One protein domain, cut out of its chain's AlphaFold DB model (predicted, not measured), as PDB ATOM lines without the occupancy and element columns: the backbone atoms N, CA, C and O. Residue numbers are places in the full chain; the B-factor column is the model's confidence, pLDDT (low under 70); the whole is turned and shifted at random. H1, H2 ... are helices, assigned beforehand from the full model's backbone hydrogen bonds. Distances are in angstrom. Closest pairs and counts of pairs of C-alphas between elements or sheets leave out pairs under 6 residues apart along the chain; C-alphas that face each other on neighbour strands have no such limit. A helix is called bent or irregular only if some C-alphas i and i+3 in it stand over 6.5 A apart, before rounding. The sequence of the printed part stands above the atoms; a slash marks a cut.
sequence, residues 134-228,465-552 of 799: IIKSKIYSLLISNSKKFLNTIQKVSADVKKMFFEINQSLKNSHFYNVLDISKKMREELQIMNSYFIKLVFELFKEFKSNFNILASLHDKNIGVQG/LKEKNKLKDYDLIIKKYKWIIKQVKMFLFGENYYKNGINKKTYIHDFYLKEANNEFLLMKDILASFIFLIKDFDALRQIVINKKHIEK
ATOM      1  N   ILE A 134     177.603 189.079 125.399       79.94
ATOM      2  CA  ILE A 134     176.601 188.531 126.331       79.94
ATOM      3  C   ILE A 134     175.205 188.977 125.892       79.94
ATOM      4  O   ILE A 134     174.289 188.168 125.786       79.94
ATOM      5  N   ILE A 135     175.050 190.268 125.600       80.75
ATOM      6  CA  ILE A 135     173.783 190.840 125.144       80.75
ATOM      7  C   ILE A 135     173.367 190.232 123.807       80.75
ATOM      8  O   ILE A 135     172.215 189.840 123.660       80.75
ATOM      9  N   LYS A 136     174.291 190.094 122.852       83.12
ATOM     10  CA  LYS A 136     173.985 189.469 121.561       83.12
ATOM     11  C   LYS A 136     173.606 187.995 121.685       83.12
ATOM     12  O   LYS A 136     172.642 187.602 121.044       83.12
ATOM     13  N   SER A 137     174.304 187.208 122.510       80.81
ATOM     14  CA  SER A 137     173.951 185.803 122.772       80.81
ATOM     15  C   SER A 137     172.545 185.694 123.374       80.81
ATOM     16  O   SER A 137     171.734 184.901 122.906       80.81
ATOM     17  N   LYS A 138     172.187 186.587 124.308       80.88
ATOM     18  CA  LYS A 138     170.822 186.656 124.850       80.88
ATOM     19  C   LYS A 138     169.779 187.051 123.800       80.88
ATOM     20  O   LYS A 138     168.740 186.416 123.716       80.88
ATOM     21  N   ILE A 139     170.027 188.074 122.977       80.38
ATOM     22  CA  ILE A 139     169.096 188.436 121.887       80.38
ATOM     23  C   ILE A 139     168.947 187.258 120.912       80.38
ATOM     24  O   ILE A 139     167.852 186.966 120.445       80.38
ATOM     25  N   TYR A 140     170.041 186.560 120.622       83.56
ATOM     26  CA  TYR A 140     170.054 185.417 119.725       83.56
ATOM     27  C   TYR A 140     169.222 184.238 120.242       83.56
ATOM     28  O   TYR A 140     168.369 183.738 119.506       83.56
ATOM     29  N   SER A 141     169.409 183.827 121.499       81.56
ATOM     30  CA  SER A 141     168.638 182.733 122.105       81.56
ATOM     31  C   SER A 141     167.138 183.045 122.151       81.56
ATOM     32  O   SER A 141     166.306 182.183 121.848       81.56
ATOM     33  N   LEU A 142     166.784 184.301 122.434       80.25
ATOM     34  CA  LEU A 142     165.409 184.802 122.403       80.25
ATOM     35  C   LEU A 142     164.791 184.720 121.002       80.25
ATOM     36  O   LEU A 142     163.662 184.255 120.835       80.25
ATOM     37  N   LEU A 143     165.538 185.130 119.974       81.06
ATOM     38  CA  LEU A 143     165.080 185.023 118.592       81.06
ATOM     39  C   LEU A 143     164.915 183.554 118.180       81.06
ATOM     40  O   LEU A 143     163.915 183.204 117.564       81.06
ATOM     41  N   ILE A 144     165.833 182.654 118.515       83.00
ATOM     42  CA  ILE A 144     165.708 181.253 118.080       83.00
ATOM     43  C   ILE A 144     164.558 180.525 118.769       83.00
ATOM     44  O   ILE A 144     163.817 179.801 118.103       83.00
ATOM     45  N   SER A 145     164.376 180.726 120.073       82.19
ATOM     46  CA  SER A 145     163.304 180.063 120.830       82.19
ATOM     47  C   SER A 145     161.903 180.375 120.285       82.19
ATOM     48  O   SER A 145     161.001 179.542 120.389       82.19
ATOM     49  N   ASN A 146     161.730 181.527 119.626       79.44
ATOM     50  CA  ASN A 146     160.441 181.977 119.102       79.44
ATOM     51  C   ASN A 146     160.294 181.885 117.570       79.44
ATOM     52  O   ASN A 146     159.172 181.990 117.068       79.44
ATOM     53  N   SER A 147     161.365 181.631 116.806       81.75
ATOM     54  CA  SER A 147     161.334 181.714 115.331       81.75
ATOM     55  C   SER A 147     160.318 180.767 114.688       81.75
ATOM     56  O   SER A 147     159.539 181.180 113.828       81.75
ATOM     57  N   LYS A 148     160.260 179.512 115.154       82.81
ATOM     58  CA  LYS A 148     159.320 178.497 114.650       82.81
ATOM     59  C   LYS A 148     157.864 178.881 114.902       82.81
ATOM     60  O   LYS A 148     157.024 178.712 114.023       82.81
ATOM     61  N   LYS A 149     157.566 179.436 116.083       83.19
ATOM     62  CA  LYS A 149     156.216 179.898 116.440       83.19
ATOM     63  C   LYS A 149     155.751 181.004 115.489       83.19
ATOM     64  O   LYS A 149     154.637 180.933 114.966       83.19
ATOM     65  N   PHE A 150     156.612 181.990 115.222       80.44
ATOM     66  CA  PHE A 150     156.324 183.049 114.251       80.44
ATOM     67  C   PHE A 150     156.133 182.494 112.836       80.44
ATOM     68  O   PHE A 150     155.164 182.849 112.163       80.44
ATOM     69  N   LEU A 151     157.039 181.617 112.391       85.81
ATOM     70  CA  LEU A 151     157.015 181.071 111.038       85.81
ATOM     71  C   LEU A 151     155.749 180.246 110.779       85.81
ATOM     72  O   LEU A 151     155.101 180.446 109.754       85.81
ATOM     73  N   ASN A 152     155.362 179.375 111.711       87.19
ATOM     74  CA  ASN A 152     154.158 178.552 111.574       87.19
ATOM     75  C   ASN A 152     152.894 179.418 111.486       87.19
ATOM     76  O   ASN A 152     152.036 179.187 110.634       87.19
ATOM     77  N   THR A 153     152.812 180.464 112.313       84.75
ATOM     78  CA  THR A 153     151.657 181.374 112.338       84.75
ATOM     79  C   THR A 153     151.525 182.143 111.026       84.75
ATOM     80  O   THR A 153     150.470 182.115 110.393       84.75
ATOM     81  N   ILE A 154     152.607 182.775 110.553       87.19
ATOM     82  CA  ILE A 154     152.571 183.536 109.295       87.19
ATOM     83  C   ILE A 154     152.375 182.618 108.081       87.19
ATOM     84  O   ILE A 154     151.797 183.034 107.080       87.19
ATOM     85  N   GLN A 155     152.852 181.369 108.140       90.19
ATOM     86  CA  GLN A 155     152.634 180.379 107.087       90.19
ATOM     87  C   GLN A 155     151.161 180.006 106.972       90.19
ATOM     88  O   GLN A 155     150.632 180.108 105.863       90.19
ATOM     89  N   LYS A 156     150.516 179.656 108.091       89.44
ATOM     90  CA  LYS A 156     149.085 179.344 108.146       89.44
ATOM     91  C   LYS A 156     148.257 180.500 107.577       89.44
ATOM     92  O   LYS A 156     147.616 180.343 106.546       89.44
ATOM     93  N   VAL A 157     148.425 181.700 108.134       87.88
ATOM     94  CA  VAL A 157     147.666 182.889 107.711       87.88
ATOM     95  C   VAL A 157     147.937 183.241 106.249       87.88
ATOM     96  O   VAL A 157     147.027 183.605 105.515       87.88
ATOM     97  N   SER A 158     149.178 183.088 105.767       88.88
ATOM     98  CA  SER A 158     149.475 183.324 104.347       88.88
ATOM     99  C   SER A 158     148.758 182.347 103.409       88.88
ATOM    100  O   SER A 158     148.421 182.730 102.289       88.88
ATOM    101  N   ALA A 159     148.538 181.101 103.841       90.88
ATOM    102  CA  ALA A 159     147.787 180.112 103.075       90.88
ATOM    103  C   ALA A 159     146.285 180.431 103.097       90.88
ATOM    104  O   ALA A 159     145.660 180.440 102.036       90.88
ATOM    105  N   ASP A 160     145.751 180.795 104.264       89.81
ATOM    106  CA  ASP A 160     144.344 181.167 104.442       89.81
ATOM    107  C   ASP A 160     143.994 182.426 103.635       89.81
ATOM    108  O   ASP A 160     143.058 182.415 102.839       89.81
ATOM    109  N   VAL A 161     144.831 183.469 103.702       89.56
ATOM    110  CA  VAL A 161     144.700 184.684 102.876       89.56
ATOM    111  C   VAL A 161     144.732 184.355 101.383       89.56
ATOM    112  O   VAL A 161     143.975 184.934 100.607       89.56
ATOM    113  N   LYS A 162     145.588 183.419 100.948       91.50
ATOM    114  CA  LYS A 162     145.640 182.997  99.540       91.50
ATOM    115  C   LYS A 162     144.336 182.319  99.109       91.50
ATOM    116  O   LYS A 162     143.865 182.579  98.002       91.50
ATOM    117  N   LYS A 163     143.770 181.467  99.968       92.69
ATOM    118  CA  LYS A 163     142.489 180.788  99.735       92.69
ATOM    119  C   LYS A 163     141.337 181.795  99.668       92.69
ATOM    120  O   LYS A 163     140.635 181.833  98.664       92.69
ATOM    121  N   MET A 164     141.223 182.678 100.657       92.56
ATOM    122  CA  MET A 164     140.197 183.728 100.699       92.56
ATOM    123  C   MET A 164     140.292 184.668  99.490       92.56
ATOM    124  O   MET A 164     139.284 185.005  98.883       92.56
ATOM    125  N   PHE A 165     141.505 185.033  99.059       89.31
ATOM    126  CA  PHE A 165     141.706 185.838  97.848       89.31
ATOM    127  C   PHE A 165     141.149 185.148  96.593       89.31
ATOM    128  O   PHE A 165     140.543 185.794  95.736       89.31
ATOM    129  N   PHE A 166     141.348 183.834  96.463       91.00
ATOM    130  CA  PHE A 166     140.777 183.061  95.361       91.00
ATOM    131  C   PHE A 166     139.242 183.054  95.418       91.00
ATOM    132  O   PHE A 166     138.600 183.336  94.407       91.00
ATOM    133  N   GLU A 167     138.663 182.817  96.595       91.81
ATOM    134  CA  GLU A 167     137.209 182.808  96.813       91.81
ATOM    135  C   GLU A 167     136.560 184.171  96.523       91.81
ATOM    136  O   GLU A 167     135.495 184.229  95.904       91.81
ATOM    137  N   ILE A 168     137.226 185.274  96.878       90.19
ATOM    138  CA  ILE A 168     136.774 186.635  96.557       90.19
ATOM    139  C   ILE A 168     136.747 186.855  95.044       90.19
ATOM    140  O   ILE A 168     135.743 187.326  94.519       90.19
ATOM    141  N   ASN A 169     137.807 186.485  94.316       89.31
ATOM    142  CA  ASN A 169     137.823 186.651  92.857       89.31
ATOM    143  C   ASN A 169     136.750 185.798  92.165       89.31
ATOM    144  O   ASN A 169     136.131 186.267  91.214       89.31
ATOM    145  N   GLN A 170     136.499 184.574  92.641       90.75
ATOM    146  CA  GLN A 170     135.409 183.744  92.114       90.75
ATOM    147  C   GLN A 170     134.037 184.362  92.400       90.75
ATOM    148  O   GLN A 170     133.199 184.453  91.506       90.75
ATOM    149  N   SER A 171     133.827 184.860  93.621       89.56
ATOM    150  CA  SER A 171     132.583 185.535  94.004       89.56
ATOM    151  C   SER A 171     132.349 186.814  93.194       89.56
ATOM    152  O   SER A 171     131.218 187.079  92.800       89.56
ATOM    153  N   LEU A 172     133.411 187.568  92.880       88.06
ATOM    154  CA  LEU A 172     133.347 188.732  91.991       88.06
ATOM    155  C   LEU A 172     132.935 188.336  90.568       88.06
ATOM    156  O   LEU A 172     132.008 188.931  90.030       88.06
ATOM    157  N   LYS A 173     133.556 187.304  89.981       89.25
ATOM    158  CA  LYS A 173     133.201 186.816  88.633       89.25
ATOM    159  C   LYS A 173     131.748 186.354  88.536       89.25
ATOM    160  O   LYS A 173     131.093 186.599  87.529       89.25
ATOM    161  N   ASN A 174     131.243 185.734  89.600       88.69
ATOM    162  CA  ASN A 174     129.870 185.233  89.675       88.69
ATOM    163  C   ASN A 174     128.864 186.287  90.178       88.69
ATOM    164  O   ASN A 174     127.698 185.969  90.385       88.69
ATOM    165  N   SER A 175     129.293 187.538  90.391       86.19
ATOM    166  CA  SER A 175     128.460 188.637  90.911       86.19
ATOM    167  C   SER A 175     127.803 188.373  92.282       86.19
ATOM    168  O   SER A 175     126.781 188.965  92.624       86.19
ATOM    169  N   HIS A 176     128.399 187.515  93.114       90.94
ATOM    170  CA  HIS A 176     127.945 187.237  94.481       90.94
ATOM    171  C   HIS A 176     128.570 188.223  95.482       90.94
ATOM    172  O   HIS A 176     129.421 187.857  96.296       90.94
ATOM    173  N   PHE A 177     128.170 189.496  95.426       89.88
ATOM    174  CA  PHE A 177     128.820 190.574  96.192       89.88
ATOM    175  C   PHE A 177     128.659 190.457  97.714       89.88
ATOM    176  O   PHE A 177     129.576 190.817  98.450       89.88
ATOM    177  N   TYR A 178     127.561 189.871  98.197       91.44
ATOM    178  CA  TYR A 178     127.408 189.552  99.621       91.44
ATOM    179  C   TYR A 178     128.528 188.623 100.125       91.44
ATOM    180  O   TYR A 178     129.125 188.880 101.170       91.44
ATOM    181  N   ASN A 179     128.882 187.593  99.346       91.50
ATOM    182  CA  ASN A 179     129.961 186.669  99.704       91.50
ATOM    183  C   ASN A 179     131.317 187.381  99.733       91.50
ATOM    184  O   ASN A 179     132.150 187.076 100.579       91.50
ATOM    185  N   VAL A 180     131.534 188.364  98.851       90.56
ATOM    186  CA  VAL A 180     132.748 189.195  98.872       90.56
ATOM    187  C   VAL A 180     132.867 189.942 100.203       90.56
ATOM    188  O   VAL A 180     133.941 189.928 100.808       90.56
ATOM    189  N   LEU A 181     131.772 190.536 100.691       92.62
ATOM    190  CA  LEU A 181     131.745 191.195 101.996       92.62
ATOM    191  C   LEU A 181     132.017 190.203 103.139       92.62
ATOM    192  O   LEU A 181     132.891 190.464 103.963       92.62
ATOM    193  N   ASP A 182     131.328 189.061 103.174       93.75
ATOM    194  CA  ASP A 182     131.499 188.047 104.229       93.75
ATOM    195  C   ASP A 182     132.940 187.507 104.298       93.75
ATOM    196  O   ASP A 182     133.559 187.475 105.365       93.75
ATOM    197  N   ILE A 183     133.533 187.172 103.146       93.06
ATOM    198  CA  ILE A 183     134.920 186.695 103.082       93.06
ATOM    199  C   ILE A 183     135.897 187.810 103.486       93.06
ATOM    200  O   ILE A 183     136.875 187.540 104.183       93.06
ATOM    201  N   SER A 184     135.641 189.070 103.107       91.75
ATOM    202  CA  SER A 184     136.494 190.200 103.509       91.75
ATOM    203  C   SER A 184     136.492 190.433 105.027       91.75
ATOM    204  O   SER A 184     137.555 190.683 105.602       91.75
ATOM    205  N   LYS A 185     135.344 190.251 105.700       91.19
ATOM    206  CA  LYS A 185     135.232 190.322 107.166       91.19
ATOM    207  C   LYS A 185     136.008 189.197 107.849       91.19
ATOM    208  O   LYS A 185     136.830 189.476 108.720       91.19
ATOM    209  N   LYS A 186     135.842 187.953 107.385       91.44
ATOM    210  CA  LYS A 186     136.615 186.793 107.874       91.44
ATOM    211  C   LYS A 186     138.120 186.988 107.691       91.44
ATOM    212  O   LYS A 186     138.908 186.714 108.591       91.44
ATOM    213  N   MET A 187     138.532 187.525 106.541       91.62
ATOM    214  CA  MET A 187     139.935 187.832 106.270       91.62
ATOM    215  C   MET A 187     140.487 188.893 107.231       91.62
ATOM    216  O   MET A 187     141.618 188.759 107.703       91.62
ATOM    217  N   ARG A 188     139.704 189.928 107.560       88.00
ATOM    218  CA  ARG A 188     140.081 190.934 108.562       88.00
ATOM    219  C   ARG A 188     140.289 190.306 109.940       88.00
ATOM    220  O   ARG A 188     141.292 190.611 110.584       88.00
ATOM    221  N   GLU A 189     139.384 189.433 110.374       86.19
ATOM    222  CA  GLU A 189     139.467 188.736 111.665       86.19
ATOM    223  C   GLU A 189     140.734 187.871 111.768       86.19
ATOM    224  O   GLU A 189     141.495 188.006 112.728       86.19
ATOM    225  N   GLU A 190     141.043 187.068 110.745       86.88
ATOM    226  CA  GLU A 190     142.272 186.258 110.698       86.88
ATOM    227  C   GLU A 190     143.545 187.121 110.777       86.88
ATOM    228  O   GLU A 190     144.499 186.805 111.500       86.88
ATOM    229  N   LEU A 191     143.566 188.261 110.077       87.25
ATOM    230  CA  LEU A 191     144.688 189.203 110.143       87.25
ATOM    231  C   LEU A 191     144.817 189.867 111.521       87.25
ATOM    232  O   LEU A 191     145.941 190.097 111.979       87.25
ATOM    233  N   GLN A 192     143.705 190.165 112.195       82.50
ATOM    234  CA  GLN A 192     143.719 190.679 113.566       82.50
ATOM    235  C   GLN A 192     144.259 189.631 114.549       82.50
ATOM    236  O   GLN A 192     145.145 189.947 115.342       82.50
ATOM    237  N   ILE A 193     143.818 188.372 114.459       83.38
ATOM    238  CA  ILE A 193     144.323 187.273 115.302       83.38
ATOM    239  C   ILE A 193     145.839 187.119 115.129       83.38
ATOM    240  O   ILE A 193     146.586 187.097 116.114       83.38
ATOM    241  N   MET A 194     146.311 187.090 113.879       85.75
ATOM    242  CA  MET A 194     147.738 187.025 113.556       85.75
ATOM    243  C   MET A 194     148.525 188.180 114.187       85.75
ATOM    244  O   MET A 194     149.565 187.960 114.810       85.75
ATOM    245  N   ASN A 195     148.048 189.415 114.021       82.94
ATOM    246  CA  ASN A 195     148.724 190.602 114.534       82.94
ATOM    247  C   ASN A 195     148.711 190.661 116.067       82.94
ATOM    248  O   ASN A 195     149.717 191.048 116.657       82.94
ATOM    249  N   SER A 196     147.630 190.220 116.723       80.12
ATOM    250  CA  SER A 196     147.557 190.115 118.190       80.12
ATOM    251  C   SER A 196     148.631 189.163 118.706       80.12
ATOM    252  O   SER A 196     149.405 189.505 119.604       80.12
ATOM    253  N   TYR A 197     148.753 187.998 118.068       81.25
ATOM    254  CA  TYR A 197     149.795 187.030 118.388       81.25
ATOM    255  C   TYR A 197     151.203 187.597 118.154       81.25
ATOM    256  O   TYR A 197     152.091 187.423 118.989       81.25
ATOM    257  N   PHE A 198     151.399 188.346 117.062       79.75
ATOM    258  CA  PHE A 198     152.669 189.013 116.776       79.75
ATOM    259  C   PHE A 198     153.037 190.038 117.860       79.75
ATOM    260  O   PHE A 198     154.179 190.040 118.319       79.75
ATOM    261  N   ILE A 199     152.085 190.866 118.320       79.88
ATOM    262  CA  ILE A 199     152.317 191.804 119.434       79.88
ATOM    263  C   ILE A 199     152.729 191.042 120.692       79.88
ATOM    264  O   ILE A 199     153.738 191.397 121.300       79.88
ATOM    265  N   LYS A 200     151.961 190.015 121.085       80.69
ATOM    266  CA  LYS A 200     152.206 189.253 122.321       80.69
ATOM    267  C   LYS A 200     153.627 188.697 122.345       80.69
ATOM    268  O   LYS A 200     154.363 188.964 123.291       80.69
ATOM    269  N   LEU A 201     154.049 188.046 121.260       78.44
ATOM    270  CA  LEU A 201     155.404 187.509 121.148       78.44
ATOM    271  C   LEU A 201     156.483 188.598 121.175       78.44
ATOM    272  O   LEU A 201     157.508 188.435 121.831       78.44
ATOM    273  N   VAL A 202     156.277 189.719 120.476       78.56
ATOM    274  CA  VAL A 202     157.227 190.839 120.521       78.56
ATOM    275  C   VAL A 202     157.343 191.375 121.950       78.56
ATOM    276  O   VAL A 202     158.453 191.572 122.436       78.56
ATOM    277  N   PHE A 203     156.232 191.570 122.657       79.75
ATOM    278  CA  PHE A 203     156.263 192.066 124.032       79.75
ATOM    279  C   PHE A 203     156.955 191.084 124.975       79.75
ATOM    280  O   PHE A 203     157.790 191.514 125.764       79.75
ATOM    281  N   GLU A 204     156.673 189.784 124.873       80.31
ATOM    282  CA  GLU A 204     157.365 188.738 125.638       80.31
ATOM    283  C   GLU A 204     158.884 188.791 125.430       80.31
ATOM    284  O   GLU A 204     159.637 188.853 126.402       80.31
ATOM    285  N   LEU A 205     159.339 188.889 124.177       79.88
ATOM    286  CA  LEU A 205     160.761 189.004 123.842       79.88
ATOM    287  C   LEU A 205     161.420 190.225 124.492       79.88
ATOM    288  O   LEU A 205     162.491 190.121 125.095       79.88
ATOM    289  N   PHE A 206     160.795 191.399 124.375       79.00
ATOM    290  CA  PHE A 206     161.338 192.628 124.952       79.00
ATOM    291  C   PHE A 206     161.316 192.601 126.488       79.00
ATOM    292  O   PHE A 206     162.244 193.129 127.102       79.00
ATOM    293  N   LYS A 207     160.328 191.954 127.117       80.69
ATOM    294  CA  LYS A 207     160.276 191.754 128.577       80.69
ATOM    295  C   LYS A 207     161.381 190.838 129.073       80.69
ATOM    296  O   LYS A 207     162.083 191.177 130.027       80.69
ATOM    297  N   GLU A 208     161.565 189.696 128.423       80.81
ATOM    298  CA  GLU A 208     162.605 188.744 128.802       80.81
ATOM    299  C   GLU A 208     163.992 189.376 128.634       80.81
ATOM    300  O   GLU A 208     164.863 189.268 129.505       80.81
ATOM    301  N   PHE A 209     164.177 190.147 127.562       80.44
ATOM    302  CA  PHE A 209     165.388 190.926 127.370       80.44
ATOM    303  C   PHE A 209     165.551 192.042 128.424       80.44
ATOM    304  O   PHE A 209     166.655 192.217 128.945       80.44
ATOM    305  N   LYS A 210     164.476 192.737 128.825       82.50
ATOM    306  CA  LYS A 210     164.486 193.742 129.909       82.50
ATOM    307  C   LYS A 210     164.937 193.152 131.238       82.50
ATOM    308  O   LYS A 210     165.832 193.709 131.869       82.50
ATOM    309  N   SER A 211     164.349 192.030 131.648       81.56
ATOM    310  CA  SER A 211     164.716 191.327 132.884       81.56
ATOM    311  C   SER A 211     166.209 190.986 132.890       81.56
ATOM    312  O   SER A 211     166.962 191.363 133.791       81.56
ATOM    313  N   ASN A 212     166.672 190.402 131.786       74.88
ATOM    314  CA  ASN A 212     168.072 190.074 131.568       74.88
ATOM    315  C   ASN A 212     169.008 191.290 131.588       74.88
ATOM    316  O   ASN A 212     170.142 191.190 132.067       74.88
ATOM    317  N   PHE A 213     168.556 192.419 131.045       80.44
ATOM    318  CA  PHE A 213     169.304 193.666 131.019       80.44
ATOM    319  C   PHE A 213     169.385 194.314 132.406       80.44
ATOM    320  O   PHE A 213     170.452 194.780 132.800       80.44
ATOM    321  N   ASN A 214     168.293 194.299 133.172       80.88
ATOM    322  CA  ASN A 214     168.243 194.849 134.527       80.88
ATOM    323  C   ASN A 214     169.231 194.149 135.465       80.88
ATOM    324  O   ASN A 214     169.870 194.811 136.280       80.88
ATOM    325  N   ILE A 215     169.436 192.838 135.298       78.62
ATOM    326  CA  ILE A 215     170.476 192.100 136.025       78.62
ATOM    327  C   ILE A 215     171.860 192.695 135.718       78.62
ATOM    328  O   ILE A 215     172.592 193.045 136.641       78.62
ATOM    329  N   LEU A 216     172.200 192.898 134.439       75.50
ATOM    330  CA  LEU A 216     173.484 193.493 134.037       75.50
ATOM    331  C   LEU A 216     173.647 194.935 134.535       75.50
ATOM    332  O   LEU A 216     174.727 195.310 134.993       75.50
ATOM    333  N   ALA A 217     172.579 195.731 134.480       76.56
ATOM    334  CA  ALA A 217     172.576 197.097 134.989       76.56
ATOM    335  C   ALA A 217     172.784 197.139 136.512       76.56
ATOM    336  O   ALA A 217     173.589 197.933 136.992       76.56
ATOM    337  N   SER A 218     172.139 196.242 137.265       76.44
ATOM    338  CA  SER A 218     172.303 196.148 138.722       76.44
ATOM    339  C   SER A 218     173.724 195.744 139.130       76.44
ATOM    340  O   SER A 218     174.261 196.264 140.106       76.44
ATOM    341  N   LEU A 219     174.365 194.860 138.359       70.75
ATOM    342  CA  LEU A 219     175.757 194.463 138.574       70.75
ATOM    343  C   LEU A 219     176.711 195.625 138.281       70.75
ATOM    344  O   LEU A 219     177.626 195.876 139.065       70.75
ATOM    345  N   HIS A 220     176.456 196.385 137.212       70.25
ATOM    346  CA  HIS A 220     177.203 197.605 136.910       70.25
ATOM    347  C   HIS A 220     177.071 198.652 138.029       70.25
ATOM    348  O   HIS A 220     178.075 199.220 138.445       70.25
ATOM    349  N   ASP A 221     175.863 198.880 138.552       68.62
ATOM    350  CA  ASP A 221     175.614 199.871 139.611       68.62
ATOM    351  C   ASP A 221     176.265 199.500 140.945       68.62
ATOM    352  O   ASP A 221     176.749 200.370 141.666       68.62
ATOM    353  N   LYS A 222     176.361 198.203 141.250       64.56
ATOM    354  CA  LYS A 222     177.091 197.703 142.423       64.56
ATOM    355  C   LYS A 222     178.614 197.728 142.242       64.56
ATOM    356  O   LYS A 222     179.325 197.238 143.114       64.56
ATOM    357  N   ASN A 223     179.123 198.249 141.120       60.16
ATOM    358  CA  ASN A 223     180.516 198.097 140.700       60.16
ATOM    359  C   ASN A 223     180.975 196.630 140.792       60.16
ATOM    360  O   ASN A 223     182.119 196.355 141.131       60.16
ATOM    361  N   ILE A 224     180.094 195.668 140.519       56.28
ATOM    362  CA  ILE A 224     180.447 194.253 140.430       56.28
ATOM    363  C   ILE A 224     180.673 193.988 138.949       56.28
ATOM    364  O   ILE A 224     179.742 193.787 138.170       56.28
ATOM    365  N   GLY A 225     181.935 194.049 138.528       55.50
ATOM    366  CA  GLY A 225     182.283 193.760 137.149       55.50
ATOM    367  C   GLY A 225     181.950 192.304 136.837       55.50
ATOM    368  O   GLY A 225     182.635 191.411 137.328       55.50
ATOM    369  N   VAL A 226     180.974 192.073 135.952       54.22
ATOM    370  CA  VAL A 226     180.589 190.740 135.431       54.22
ATOM    371  C   VAL A 226     181.809 189.963 134.890       54.22
ATOM    372  O   VAL A 226     181.817 188.739 134.835       54.22
ATOM    373  N   GLN A 227     182.880 190.683 134.536       56.22
ATOM    374  CA  GLN A 227     184.095 190.174 133.899       56.22
ATOM    375  C   GLN A 227     185.390 190.479 134.691       56.22
ATOM    376  O   GLN A 227     186.477 190.444 134.116       56.22
ATOM    377  N   GLY A 228     185.304 190.812 135.989       52.72
ATOM    378  CA  GLY A 228     186.476 191.117 136.838       52.72
ATOM    379  C   GLY A 228     187.042 192.544 136.711       52.72
ATOM    380  O   GLY A 228     188.087 192.848 137.280       52.72
ATOM    381  N   LEU A 465     177.349 180.876 114.079       70.94
ATOM    382  CA  LEU A 465     177.798 180.238 112.837       70.94
ATOM    383  C   LEU A 465     177.139 178.871 112.625       70.94
ATOM    384  O   LEU A 465     176.697 178.592 111.509       70.94
ATOM    385  N   LYS A 466     177.016 178.049 113.678       69.56
ATOM    386  CA  LYS A 466     176.394 176.713 113.599       69.56
ATOM    387  C   LYS A 466     174.902 176.773 113.280       69.56
ATOM    388  O   LYS A 466     174.379 175.898 112.596       69.56
ATOM    389  N   GLU A 467     174.213 177.820 113.726       68.81
ATOM    390  CA  GLU A 467     172.754 177.917 113.640       68.81
ATOM    391  C   GLU A 467     172.250 179.105 112.798       68.81
ATOM    392  O   GLU A 467     171.050 179.388 112.761       68.81
ATOM    393  N   LYS A 468     173.128 179.736 112.001       67.44
ATOM    394  CA  LYS A 468     172.800 180.854 111.090       67.44
ATOM    395  C   LYS A 468     171.593 180.575 110.186       67.44
ATOM    396  O   LYS A 468     170.838 181.488 109.856       67.44
ATOM    397  N   ASN A 469     171.391 179.314 109.799       68.56
ATOM    398  CA  ASN A 469     170.254 178.888 108.985       68.56
ATOM    399  C   ASN A 469     168.900 179.063 109.693       68.56
ATOM    400  O   ASN A 469     167.928 179.366 109.009       68.56
ATOM    401  N   LYS A 470     168.823 178.964 111.028       68.75
ATOM    402  CA  LYS A 470     167.573 179.180 111.785       68.75
ATOM    403  C   LYS A 470     167.102 180.636 111.734       68.75
ATOM    404  O   LYS A 470     165.912 180.910 111.830       68.75
ATOM    405  N   LEU A 471     168.016 181.587 111.516       72.19
ATOM    406  CA  LEU A 471     167.658 182.996 111.333       72.19
ATOM    407  C   LEU A 471     167.090 183.301 109.932       72.19
ATOM    408  O   LEU A 471     166.542 184.388 109.746       72.19
ATOM    409  N   LYS A 472     167.157 182.366 108.964       76.31
ATOM    410  CA  LYS A 472     166.492 182.504 107.649       76.31
ATOM    411  C   LYS A 472     164.967 182.453 107.759       76.31
ATOM    412  O   LYS A 472     164.282 183.057 106.935       76.31
ATOM    413  N   ASP A 473     164.437 181.797 108.793       81.12
ATOM    414  CA  ASP A 473     162.998 181.771 109.082       81.12
ATOM    415  C   ASP A 473     162.437 183.193 109.209       81.12
ATOM    416  O   ASP A 473     161.337 183.487 108.744       81.12
ATOM    417  N   TYR A 474     163.235 184.117 109.745       78.06
ATOM    418  CA  TYR A 474     162.855 185.519 109.879       78.06
ATOM    419  C   TYR A 474     162.795 186.280 108.560       78.06
ATOM    420  O   TYR A 474     161.874 187.074 108.359       78.06
ATOM    421  N   ASP A 475     163.700 185.995 107.623       80.50
ATOM    422  CA  ASP A 475     163.614 186.560 106.274       80.50
ATOM    423  C   ASP A 475     162.332 186.079 105.567       80.50
ATOM    424  O   ASP A 475     161.650 186.860 104.894       80.50
ATOM    425  N   LEU A 476     161.949 184.813 105.777       85.69
ATOM    426  CA  LEU A 476     160.697 184.251 105.266       85.69
ATOM    427  C   LEU A 476     159.462 184.901 105.904       85.69
ATOM    428  O   LEU A 476     158.516 185.221 105.179       85.69
ATOM    429  N   ILE A 477     159.476 185.141 107.220       85.31
ATOM    430  CA  ILE A 477     158.399 185.841 107.937       85.31
ATOM    431  C   ILE A 477     158.188 187.241 107.348       85.31
ATOM    432  O   ILE A 477     157.078 187.573 106.927       85.31
ATOM    433  N   ILE A 478     159.259 188.035 107.223       84.81
ATOM    434  CA  ILE A 478     159.196 189.396 106.665       84.81
ATOM    435  C   ILE A 478     158.688 189.370 105.216       84.81
ATOM    436  O   ILE A 478     157.853 190.194 104.829       84.81
ATOM    437  N   LYS A 479     159.165 188.419 104.401       88.31
ATOM    438  CA  LYS A 479     158.739 188.261 103.002       88.31
ATOM    439  C   LYS A 479     157.248 187.935 102.895       88.31
ATOM    440  O   LYS A 479     156.554 188.555 102.089       88.31
ATOM    441  N   LYS A 480     156.744 186.999 103.708       89.00
ATOM    442  CA  LYS A 480     155.321 186.628 103.740       89.00
ATOM    443  C   LYS A 480     154.446 187.781 104.218       89.00
ATOM    444  O   LYS A 480     153.444 188.071 103.574       89.00
ATOM    445  N   TYR A 481     154.860 188.500 105.257       88.50
ATOM    446  CA  TYR A 481     154.129 189.670 105.747       88.50
ATOM    447  C   TYR A 481     154.002 190.766 104.672       88.50
ATOM    448  O   TYR A 481     152.910 191.267 104.398       88.50
ATOM    449  N   LYS A 482     155.100 191.085 103.966       88.44
ATOM    450  CA  LYS A 482     155.076 192.015 102.819       88.44
ATOM    451  C   LYS A 482     154.163 191.534 101.687       88.44
ATOM    452  O   LYS A 482     153.512 192.356 101.042       88.44
ATOM    453  N   TRP A 483     154.120 190.226 101.432       91.38
ATOM    454  CA  TRP A 483     153.220 189.645 100.437       91.38
ATOM    455  C   TRP A 483     151.749 189.840 100.825       91.38
ATOM    456  O   TRP A 483     150.986 190.303  99.981       91.38
ATOM    457  N   ILE A 484     151.371 189.601 102.088       89.38
ATOM    458  CA  ILE A 484     150.003 189.835 102.593       89.38
ATOM    459  C   ILE A 484     149.590 191.300 102.376       89.38
ATOM    460  O   ILE A 484     148.535 191.559 101.796       89.38
ATOM    461  N   ILE A 485     150.452 192.263 102.738       88.38
ATOM    462  CA  ILE A 485     150.204 193.699 102.491       88.38
ATOM    463  C   ILE A 485     149.928 193.970 101.011       88.38
ATOM    464  O   ILE A 485     149.026 194.738 100.675       88.38
ATOM    465  N   LYS A 486     150.721 193.369 100.117       89.00
ATOM    466  CA  LYS A 486     150.544 193.539  98.672       89.00
ATOM    467  C   LYS A 486     149.180 193.011  98.220       89.00
ATOM    468  O   LYS A 486     148.523 193.703  97.452       89.00
ATOM    469  N   GLN A 487     148.754 191.844  98.710       87.25
ATOM    470  CA  GLN A 487     147.457 191.258  98.353       87.25
ATOM    471  C   GLN A 487     146.283 192.134  98.799       87.25
ATOM    472  O   GLN A 487     145.422 192.443  97.982       87.25
ATOM    473  N   VAL A 488     146.283 192.610 100.049       88.31
ATOM    474  CA  VAL A 488     145.232 193.516 100.554       88.31
ATOM    475  C   VAL A 488     145.159 194.792  99.716       88.31
ATOM    476  O   VAL A 488     144.081 195.211  99.307       88.31
ATOM    477  N   LYS A 489     146.314 195.387  99.385       86.81
ATOM    478  CA  LYS A 489     146.360 196.593  98.548       86.81
ATOM    479  C   LYS A 489     145.789 196.376  97.152       86.81
ATOM    480  O   LYS A 489     145.214 197.313  96.614       86.81
ATOM    481  N   MET A 490     145.927 195.187  96.562       84.81
ATOM    482  CA  MET A 490     145.415 194.922  95.213       84.81
ATOM    483  C   MET A 490     143.895 195.120  95.108       84.81
ATOM    484  O   MET A 490     143.442 195.640  94.096       84.81
ATOM    485  N   PHE A 491     143.120 194.792  96.145       80.19
ATOM    486  CA  PHE A 491     141.663 194.996  96.158       80.19
ATOM    487  C   PHE A 491     141.213 196.427  96.461       80.19
ATOM    488  O   PHE A 491     140.030 196.721  96.346       80.19
ATOM    489  N   LEU A 492     142.135 197.332  96.797       80.12
ATOM    490  CA  LEU A 492     141.840 198.766  96.868       80.12
ATOM    491  C   LEU A 492     141.926 199.447  95.498       80.12
ATOM    492  O   LEU A 492     141.468 200.576  95.339       80.12
ATOM    493  N   PHE A 493     142.525 198.784  94.506       78.25
ATOM    494  CA  PHE A 493     142.604 199.300  93.147       78.25
ATOM    495  C   PHE A 493     141.407 198.809  92.329       78.25
ATOM    496  O   PHE A 493     141.204 197.605  92.166       78.25
ATOM    497  N   GLY A 494     140.659 199.750  91.740       68.06
ATOM    498  CA  GLY A 494     139.515 199.459  90.864       68.06
ATOM    499  C   GLY A 494     139.847 198.501  89.710       68.06
ATOM    500  O   GLY A 494     139.002 197.713  89.300       68.06
ATOM    501  N   GLU A 495     141.103 198.488  89.252       71.75
ATOM    502  CA  GLU A 495     141.615 197.552  88.240       71.75
ATOM    503  C   GLU A 495     141.377 196.081  88.564       71.75
ATOM    504  O   GLU A 495     141.141 195.293  87.651       71.75
ATOM    505  N   ASN A 496     141.415 195.692  89.836       77.94
ATOM    506  CA  ASN A 496     141.155 194.306  90.211       77.94
ATOM    507  C   ASN A 496     139.673 193.941  90.045       77.94
ATOM    508  O   ASN A 496     139.366 192.819  89.649       77.94
ATOM    509  N   TYR A 497     138.760 194.883  90.284       79.19
ATOM    510  CA  TYR A 497     137.336 194.694  90.008       79.19
ATOM    511  C   TYR A 497     137.085 194.634  88.495       79.19
ATOM    512  O   TYR A 497     136.399 193.722  88.032       79.19
ATOM    513  N   TYR A 498     137.737 195.503  87.711       80.06
ATOM    514  CA  TYR A 498     137.650 195.479  86.242       80.06
ATOM    515  C   TYR A 498     138.167 194.160  85.648       80.06
ATOM    516  O   TYR A 498     137.513 193.575  84.787       80.06
ATOM    517  N   LYS A 499     139.297 193.637  86.146       80.75
ATOM    518  CA  LYS A 499     139.857 192.335  85.727       80.75
ATOM    519  C   LYS A 499     138.933 191.150  86.006       80.75
ATOM    520  O   LYS A 499     139.062 190.121  85.352       80.75
ATOM    521  N   ASN A 500     138.018 191.286  86.963       81.88
ATOM    522  CA  ASN A 500     137.015 190.273  87.285       81.88
ATOM    523  C   ASN A 500     135.643 190.566  86.645       81.88
ATOM    524  O   ASN A 500     134.660 189.941  87.025       81.88
ATOM    525  N   GLY A 501     135.567 191.483  85.672       78.62
ATOM    526  CA  GLY A 501     134.352 191.749  84.894       78.62
ATOM    527  C   GLY A 501     133.368 192.737  85.530       78.62
ATOM    528  O   GLY A 501     132.274 192.922  85.004       78.62
ATOM    529  N   ILE A 502     133.734 193.407  86.629       83.12
ATOM    530  CA  ILE A 502     132.868 194.391  87.292       83.12
ATOM    531  C   ILE A 502     133.045 195.757  86.638       83.12
ATOM    532  O   ILE A 502     134.149 196.295  86.606       83.12
ATOM    533  N   ASN A 503     131.963 196.356  86.139       82.81
ATOM    534  CA  ASN A 503     132.023 197.689  85.546       82.81
ATOM    535  C   ASN A 503     132.122 198.802  86.617       82.81
ATOM    536  O   ASN A 503     131.808 198.615  87.796       82.81
ATOM    537  N   LYS A 504     132.522 200.006  86.189       77.12
ATOM    538  CA  LYS A 504     132.740 201.157  87.083       77.12
ATOM    539  C   LYS A 504     131.470 201.618  87.809       77.12
ATOM    540  O   LYS A 504     131.566 202.042  88.955       77.12
ATOM    541  N   LYS A 505     130.293 201.537  87.177       77.06
ATOM    542  CA  LYS A 505     129.020 201.939  87.805       77.06
ATOM    543  C   LYS A 505     128.641 200.987  88.942       77.06
ATOM    544  O   LYS A 505     128.317 201.457  90.026       77.06
ATOM    545  N   THR A 506     128.745 199.677  88.723       77.31
ATOM    546  CA  THR A 506     128.446 198.645  89.725       77.31
ATOM    547  C   THR A 506     129.385 198.747  90.926       77.31
ATOM    548  O   THR A 506     128.915 198.759  92.053       77.31
ATOM    549  N   TYR A 507     130.691 198.927  90.708       76.94
ATOM    550  CA  TYR A 507     131.652 199.128  91.803       76.94
ATOM    551  C   TYR A 507     131.347 200.365  92.671       76.94
ATOM    552  O   TYR A 507     131.517 200.319  93.886       76.94
ATOM    553  N   ILE A 508     130.904 201.472  92.061       75.00
ATOM    554  CA  ILE A 508     130.641 202.733  92.775       75.00
ATOM    555  C   ILE A 508     129.314 202.696  93.550       75.00
ATOM    556  O   ILE A 508     129.218 203.311  94.613       75.00
ATOM    557  N   HIS A 509     128.293 202.018  93.017       81.19
ATOM    558  CA  HIS A 509     126.925 202.090  93.540       81.19
ATOM    559  C   HIS A 509     126.460 200.850  94.313       81.19
ATOM    560  O   HIS A 509     125.474 200.954  95.040       81.19
ATOM    561  N   ASP A 510     127.136 199.702  94.199       89.94
ATOM    562  CA  ASP A 510     126.770 198.507  94.963       89.94
ATOM    563  C   ASP A 510     127.176 198.637  96.440       89.94
ATOM    564  O   ASP A 510     128.334 198.906  96.776       89.94
ATOM    565  N   PHE A 511     126.208 198.431  97.335       90.00
ATOM    566  CA  PHE A 511     126.406 198.543  98.777       90.00
ATOM    567  C   PHE A 511     127.435 197.532  99.305       90.00
ATOM    568  O   PHE A 511     128.335 197.915 100.052       90.00
ATOM    569  N   TYR A 512     127.354 196.263  98.894       91.06
ATOM    570  CA  TYR A 512     128.230 195.207  99.407       91.06
ATOM    571  C   TYR A 512     129.675 195.392  98.947       91.06
ATOM    572  O   TYR A 512     130.595 195.193  99.738       91.06
ATOM    573  N   LEU A 513     129.887 195.817  97.698       87.12
ATOM    574  CA  LEU A 513     131.225 196.140  97.195       87.12
ATOM    575  C   LEU A 513     131.824 197.363  97.897       87.12
ATOM    576  O   LEU A 513     133.018 197.364  98.203       87.12
ATOM    577  N   LYS A 514     131.009 198.383  98.193       87.25
ATOM    578  CA  LYS A 514     131.450 199.558  98.955       87.25
ATOM    579  C   LYS A 514     131.861 199.185 100.380       87.25
ATOM    580  O   LYS A 514     132.935 199.591 100.821       87.25
ATOM    581  N   GLU A 515     131.059 198.376 101.065       87.62
ATOM    582  CA  GLU A 515     131.389 197.880 102.404       87.62
ATOM    583  C   GLU A 515     132.618 196.960 102.387       87.62
ATOM    584  O   GLU A 515     133.519 197.131 103.203       87.62
ATOM    585  N   ALA A 516     132.750 196.063 101.407       88.56
ATOM    586  CA  ALA A 516     133.942 195.223 101.273       88.56
ATOM    587  C   ALA A 516     135.206 196.067 101.023       88.56
ATOM    588  O   ALA A 516     136.276 195.795 101.567       88.56
ATOM    589  N   ASN A 517     135.093 197.142 100.239       87.31
ATOM    590  CA  ASN A 517     136.182 198.091 100.035       87.31
ATOM    591  C   ASN A 517     136.559 198.829 101.336       87.31
ATOM    592  O   ASN A 517     137.748 199.044 101.582       87.31
ATOM    593  N   ASN A 518     135.586 199.161 102.194       86.56
ATOM    594  CA  ASN A 518     135.852 199.686 103.539       86.56
ATOM    595  C   ASN A 518     136.615 198.663 104.397       86.56
ATOM    596  O   ASN A 518     137.592 199.031 105.051       86.56
ATOM    597  N   GLU A 519     136.253 197.379 104.334       87.94
ATOM    598  CA  GLU A 519     136.975 196.310 105.039       87.94
ATOM    599  C   GLU A 519     138.438 196.194 104.582       87.94
ATOM    600  O   GLU A 519     139.355 196.107 105.404       87.94
ATOM    601  N   PHE A 520     138.705 196.280 103.274       88.94
ATOM    602  CA  PHE A 520     140.078 196.313 102.753       88.94
ATOM    603  C   PHE A 520     140.856 197.564 103.172       88.94
ATOM    604  O   PHE A 520     142.070 197.476 103.392       88.94
ATOM    605  N   LEU A 521     140.194 198.719 103.306       85.81
ATOM    606  CA  LEU A 521     140.826 199.937 103.822       85.81
ATOM    607  C   LEU A 521     141.256 199.743 105.279       85.81
ATOM    608  O   LEU A 521     142.426 199.978 105.591       85.81
ATOM    609  N   LEU A 522     140.363 199.219 106.125       81.75
ATOM    610  CA  LEU A 522     140.659 198.898 107.524       81.75
ATOM    611  C   LEU A 522     141.809 197.886 107.638       81.75
ATOM    612  O   LEU A 522     142.766 198.118 108.375       81.75
ATOM    613  N   MET A 523     141.784 196.802 106.855       87.06
ATOM    614  CA  MET A 523     142.878 195.822 106.812       87.06
ATOM    615  C   MET A 523     144.214 196.453 106.398       87.06
ATOM    616  O   MET A 523     145.257 196.133 106.975       87.06
ATOM    617  N   LYS A 524     144.213 197.349 105.402       86.56
ATOM    618  CA  LYS A 524     145.422 198.055 104.948       86.56
ATOM    619  C   LYS A 524     145.987 198.929 106.063       86.56
ATOM    620  O   LYS A 524     147.202 198.919 106.258       86.56
ATOM    621  N   ASP A 525     145.134 199.664 106.769       78.94
ATOM    622  CA  ASP A 525     145.541 200.544 107.867       78.94
ATOM    623  C   ASP A 525     146.081 199.725 109.055       78.94
ATOM    624  O   ASP A 525     147.176 200.010 109.549       78.94
ATOM    625  N   ILE A 526     145.424 198.609 109.410       79.38
ATOM    626  CA  ILE A 526     145.933 197.627 110.382       79.38
ATOM    627  C   ILE A 526     147.314 197.122 109.969       79.38
ATOM    628  O   ILE A 526     148.279 197.290 110.711       79.38
ATOM    629  N   LEU A 527     147.477 196.568 108.772       83.88
ATOM    630  CA  LEU A 527     148.771 196.020 108.360       83.88
ATOM    631  C   LEU A 527     149.875 197.084 108.261       83.88
ATOM    632  O   LEU A 527     151.042 196.782 108.540       83.88
ATOM    633  N   ALA A 528     149.530 198.313 107.861       79.62
ATOM    634  CA  ALA A 528     150.462 199.433 107.771       79.62
ATOM    635  C   ALA A 528     150.963 199.871 109.150       79.62
ATOM    636  O   ALA A 528     152.172 200.073 109.320       79.62
ATOM    637  N   SER A 529     150.063 199.937 110.135       75.12
ATOM    638  CA  SER A 529     150.390 200.303 111.516       75.12
ATOM    639  C   SER A 529     151.418 199.351 112.153       75.12
ATOM    640  O   SER A 529     152.209 199.761 112.992       75.12
ATOM    641  N   PHE A 530     151.528 198.113 111.663       77.88
ATOM    642  CA  PHE A 530     152.470 197.091 112.137       77.88
ATOM    643  C   PHE A 530     153.860 197.109 111.498       77.88
ATOM    644  O   PHE A 530     154.791 196.470 111.999       77.88
ATOM    645  N   ILE A 531     154.046 197.832 110.390       78.38
ATOM    646  CA  ILE A 531     155.299 197.794 109.619       78.38
ATOM    647  C   ILE A 531     156.505 198.198 110.476       78.38
ATOM    648  O   ILE A 531     157.601 197.669 110.280       78.38
ATOM    649  N   PHE A 532     156.337 199.134 111.413       77.12
ATOM    650  CA  PHE A 532     157.447 199.576 112.254       77.12
ATOM    651  C   PHE A 532     157.908 198.480 113.231       77.12
ATOM    652  O   PHE A 532     159.116 198.343 113.409       77.12
ATOM    653  N   LEU A 533     157.000 197.664 113.790       76.62
ATOM    654  CA  LEU A 533     157.368 196.541 114.665       76.62
ATOM    655  C   LEU A 533     158.176 195.502 113.894       76.62
ATOM    656  O   LEU A 533     159.208 195.050 114.375       76.62
ATOM    657  N   ILE A 534     157.756 195.186 112.665       77.31
ATOM    658  CA  ILE A 534     158.497 194.279 111.778       77.31
ATOM    659  C   ILE A 534     159.906 194.823 111.488       77.31
ATOM    660  O   ILE A 534     160.871 194.063 111.464       77.31
ATOM    661  N   LYS A 535     160.049 196.144 111.300       77.88
ATOM    662  CA  LYS A 535     161.356 196.797 111.106       77.88
ATOM    663  C   LYS A 535     162.226 196.763 112.362       77.88
ATOM    664  O   LYS A 535     163.421 196.514 112.246       77.88
ATOM    665  N   ASP A 536     161.661 197.025 113.537       75.31
ATOM    666  CA  ASP A 536     162.400 196.974 114.807       75.31
ATOM    667  C   ASP A 536     162.843 195.546 115.131       75.31
ATOM    668  O   ASP A 536     163.962 195.318 115.590       75.31
ATOM    669  N   PHE A 537     161.988 194.580 114.814       74.62
ATOM    670  CA  PHE A 537     162.283 193.166 114.935       74.62
ATOM    671  C   PHE A 537     163.432 192.737 114.005       74.62
ATOM    672  O   PHE A 537     164.376 192.079 114.442       74.62
ATOM    673  N   ASP A 538     163.427 193.183 112.743       76.81
ATOM    674  CA  ASP A 538     164.568 192.967 111.843       76.81
ATOM    675  C   ASP A 538     165.829 193.688 112.348       76.81
ATOM    676  O   ASP A 538     166.916 193.119 112.311       76.81
ATOM    677  N   ALA A 539     165.710 194.893 112.913       77.50
ATOM    678  CA  ALA A 539     166.851 195.610 113.483       77.50
ATOM    679  C   ALA A 539     167.524 194.838 114.637       77.50
ATOM    680  O   ALA A 539     168.755 194.796 114.696       77.50
ATOM    681  N   LEU A 540     166.753 194.176 115.512       76.88
ATOM    682  CA  LEU A 540     167.300 193.286 116.548       76.88
ATOM    683  C   LEU A 540     168.086 192.122 115.943       76.88
ATOM    684  O   LEU A 540     169.195 191.819 116.386       76.88
ATOM    685  N   ARG A 541     167.560 191.510 114.881       81.50
ATOM    686  CA  ARG A 541     168.271 190.466 114.137       81.50
ATOM    687  C   ARG A 541     169.577 190.996 113.532       81.50
ATOM    688  O   ARG A 541     170.613 190.342 113.642       81.50
ATOM    689  N   GLN A 542     169.562 192.194 112.946       80.69
ATOM    690  CA  GLN A 542     170.759 192.832 112.382       80.69
ATOM    691  C   GLN A 542     171.835 193.109 113.443       80.69
ATOM    692  O   GLN A 542     173.026 192.987 113.148       80.69
ATOM    693  N   ILE A 543     171.439 193.437 114.680       79.81
ATOM    694  CA  ILE A 543     172.363 193.629 115.812       79.81
ATOM    695  C   ILE A 543     173.138 192.344 116.135       79.81
ATOM    696  O   ILE A 543     174.328 192.406 116.458       79.81
ATOM    697  N   VAL A 544     172.481 191.189 116.026       80.50
ATOM    698  CA  VAL A 544     173.090 189.874 116.253       80.50
ATOM    699  C   VAL A 544     174.010 189.498 115.082       80.50
ATOM    700  O   VAL A 544     175.193 189.222 115.281       80.50
ATOM    701  N   ILE A 545     173.507 189.529 113.845       75.19
ATOM    702  CA  ILE A 545     174.228 188.952 112.696       75.19
ATOM    703  C   ILE A 545     175.304 189.896 112.139       75.19
ATOM    704  O   ILE A 545     176.429 189.467 111.885       75.19
ATOM    705  N   ASN A 546     174.958 191.166 111.912       72.62
ATOM    706  CA  ASN A 546     175.709 192.040 111.004       72.62
ATOM    707  C   ASN A 546     176.443 193.178 111.716       72.62
ATOM    708  O   ASN A 546     177.540 193.561 111.304       72.62
ATOM    709  N   LYS A 547     175.882 193.735 112.796       72.44
ATOM    710  CA  LYS A 547     176.551 194.829 113.508       72.44
ATOM    711  C   LYS A 547     177.691 194.297 114.370       72.44
ATOM    712  O   LYS A 547     177.480 193.447 115.228       72.44
ATOM    713  N   LYS A 548     178.896 194.865 114.231       70.38
ATOM    714  CA  LYS A 548     180.010 194.603 115.166       70.38
ATOM    715  C   LYS A 548     179.714 195.177 116.557       70.38
ATOM    716  O   LYS A 548     179.864 194.458 117.544       70.38
ATOM    717  N   HIS A 549     179.185 196.399 116.625       75.69
ATOM    718  CA  HIS A 549     178.882 197.118 117.867       75.69
ATOM    719  C   HIS A 549     177.440 197.644 117.881       75.69
ATOM    720  O   HIS A 549     176.855 197.875 116.826       75.69
ATOM    721  N   ILE A 550     176.879 197.819 119.079       82.31
ATOM    722  CA  ILE A 550     175.547 198.405 119.286       82.31
ATOM    723  C   ILE A 550     175.715 199.919 119.437       82.31
ATOM    724  O   ILE A 550     176.542 200.360 120.234       82.31
ATOM    725  N   GLU A 551     174.959 200.717 118.683       84.50
ATOM    726  CA  GLU A 551     175.072 202.181 118.684       84.50
ATOM    727  C   GLU A 551     174.154 202.833 119.728       84.50
ATOM    728  O   GLU A 551     173.146 202.263 120.147       84.50
ATOM    729  N   LYS A 552     174.431 204.093 120.099       82.62
ATOM    730  CA  LYS A 552     173.563 204.871 121.008       82.62
ATOM    731  C   LYS A 552     172.111 204.954 120.518       82.62
ATOM    732  O   LYS A 552     171.187 204.895 121.324       82.62
TER     733      LYS A 552
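AT A GLANCE: This is residues 134 to 228 and 465 to 552 of the 799 residues of an uncharacterized protein of Mycoplasma maculosum (UniProt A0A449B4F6). A long, loosely built rod: four helices, H1b, H2, H3 and H6, stand side by side as an up-and-down bundle, each running against the one before it in the chain, and H2 makes most of the rod's length. The small helices H4 and H5 sit at one end, while at the other H7 packs on H1a, the first arm of the bent helix H1, and residues 217 to 223 stick out. The printed part has 183 residues with seven named helices, H1 to H7 in chain order, and no named strand, an all-helix class. The whole is loose, with a radius of gyration of the C-alphas of 21.7 A and spans of 76 by 31 by 23 A.

HOW THE PARTS SIT: H2, residues 177 to 221, touches H6, residues 511 to 529, with its residues 177 to 192 alone; the closest C-alphas, of Leu 181 and Ala 516, are 4.6 A apart, and the helices run the same way at a shallow tilt of 13 degrees. H1, residues 134 to 173, was assigned as one helix by its hydrogen bonds but is bent, with C-alphas 145 and 148 7.5 A apart; its arms are H1a, residues 134 to 145, and H1b, residues 148 to 173. H1b and H2 form a helical hairpin at a shallow tilt of 18 degrees, closest at Ile 168 and Val 180, C-alphas 5.3 A apart. H3, residues 465 to 490, touches H1b, closest at the C-alphas of Leu 151 and Ile 477, 5.9 A, and H6, closest at those of Val 488 and Phe 520, 6.3 A. H1b and H6 are apart, as are H2 and H3. H7, residues 531 to 545, touches H1a with residues 540 to 544 alone; the closest C-alphas, of Lys 136 and Val 544, are 5.4 A apart. H4, residues 494 to 499, touches H5, residues 504 to 509, closest at the C-alphas of Tyr 497 and Tyr 507, 7.4 A. Every O i to N i+4 pair is within hydrogen-bond range in H1a, H1b, H4, H5, H6 and H7; H2 has 40 of 41 and H3 15 of 22.

IN THESE COORDINATES: H2 measures 64.5 A, from C-alpha 177 at (128.820, 190.574, 96.192) to C-alpha 221 at (175.614, 199.871, 139.611). H1a measures 16.7 A, H1b 37.8 A, H6 27.2 A and H7 21.1 A, the last ending at C-alpha 545, (174.228, 188.952, 112.696). H3 measures 39.7 A and is irregular, with C-alphas 466 and 469 8.0 A apart. H4 and H5 have six residues each.

THE WHOLE: The two C-alphas farthest apart, of Gly 228 and Lys 505, are 76.3 A apart. Residues 229 to 464 are not printed, and C-alphas 228 and 465 stand 27.7 A apart across this cut. The links printed whole are tight. Mean pLDDT of the printed part is 81.6; residues 221 to 228, 466 to 470 and 494 are under 70.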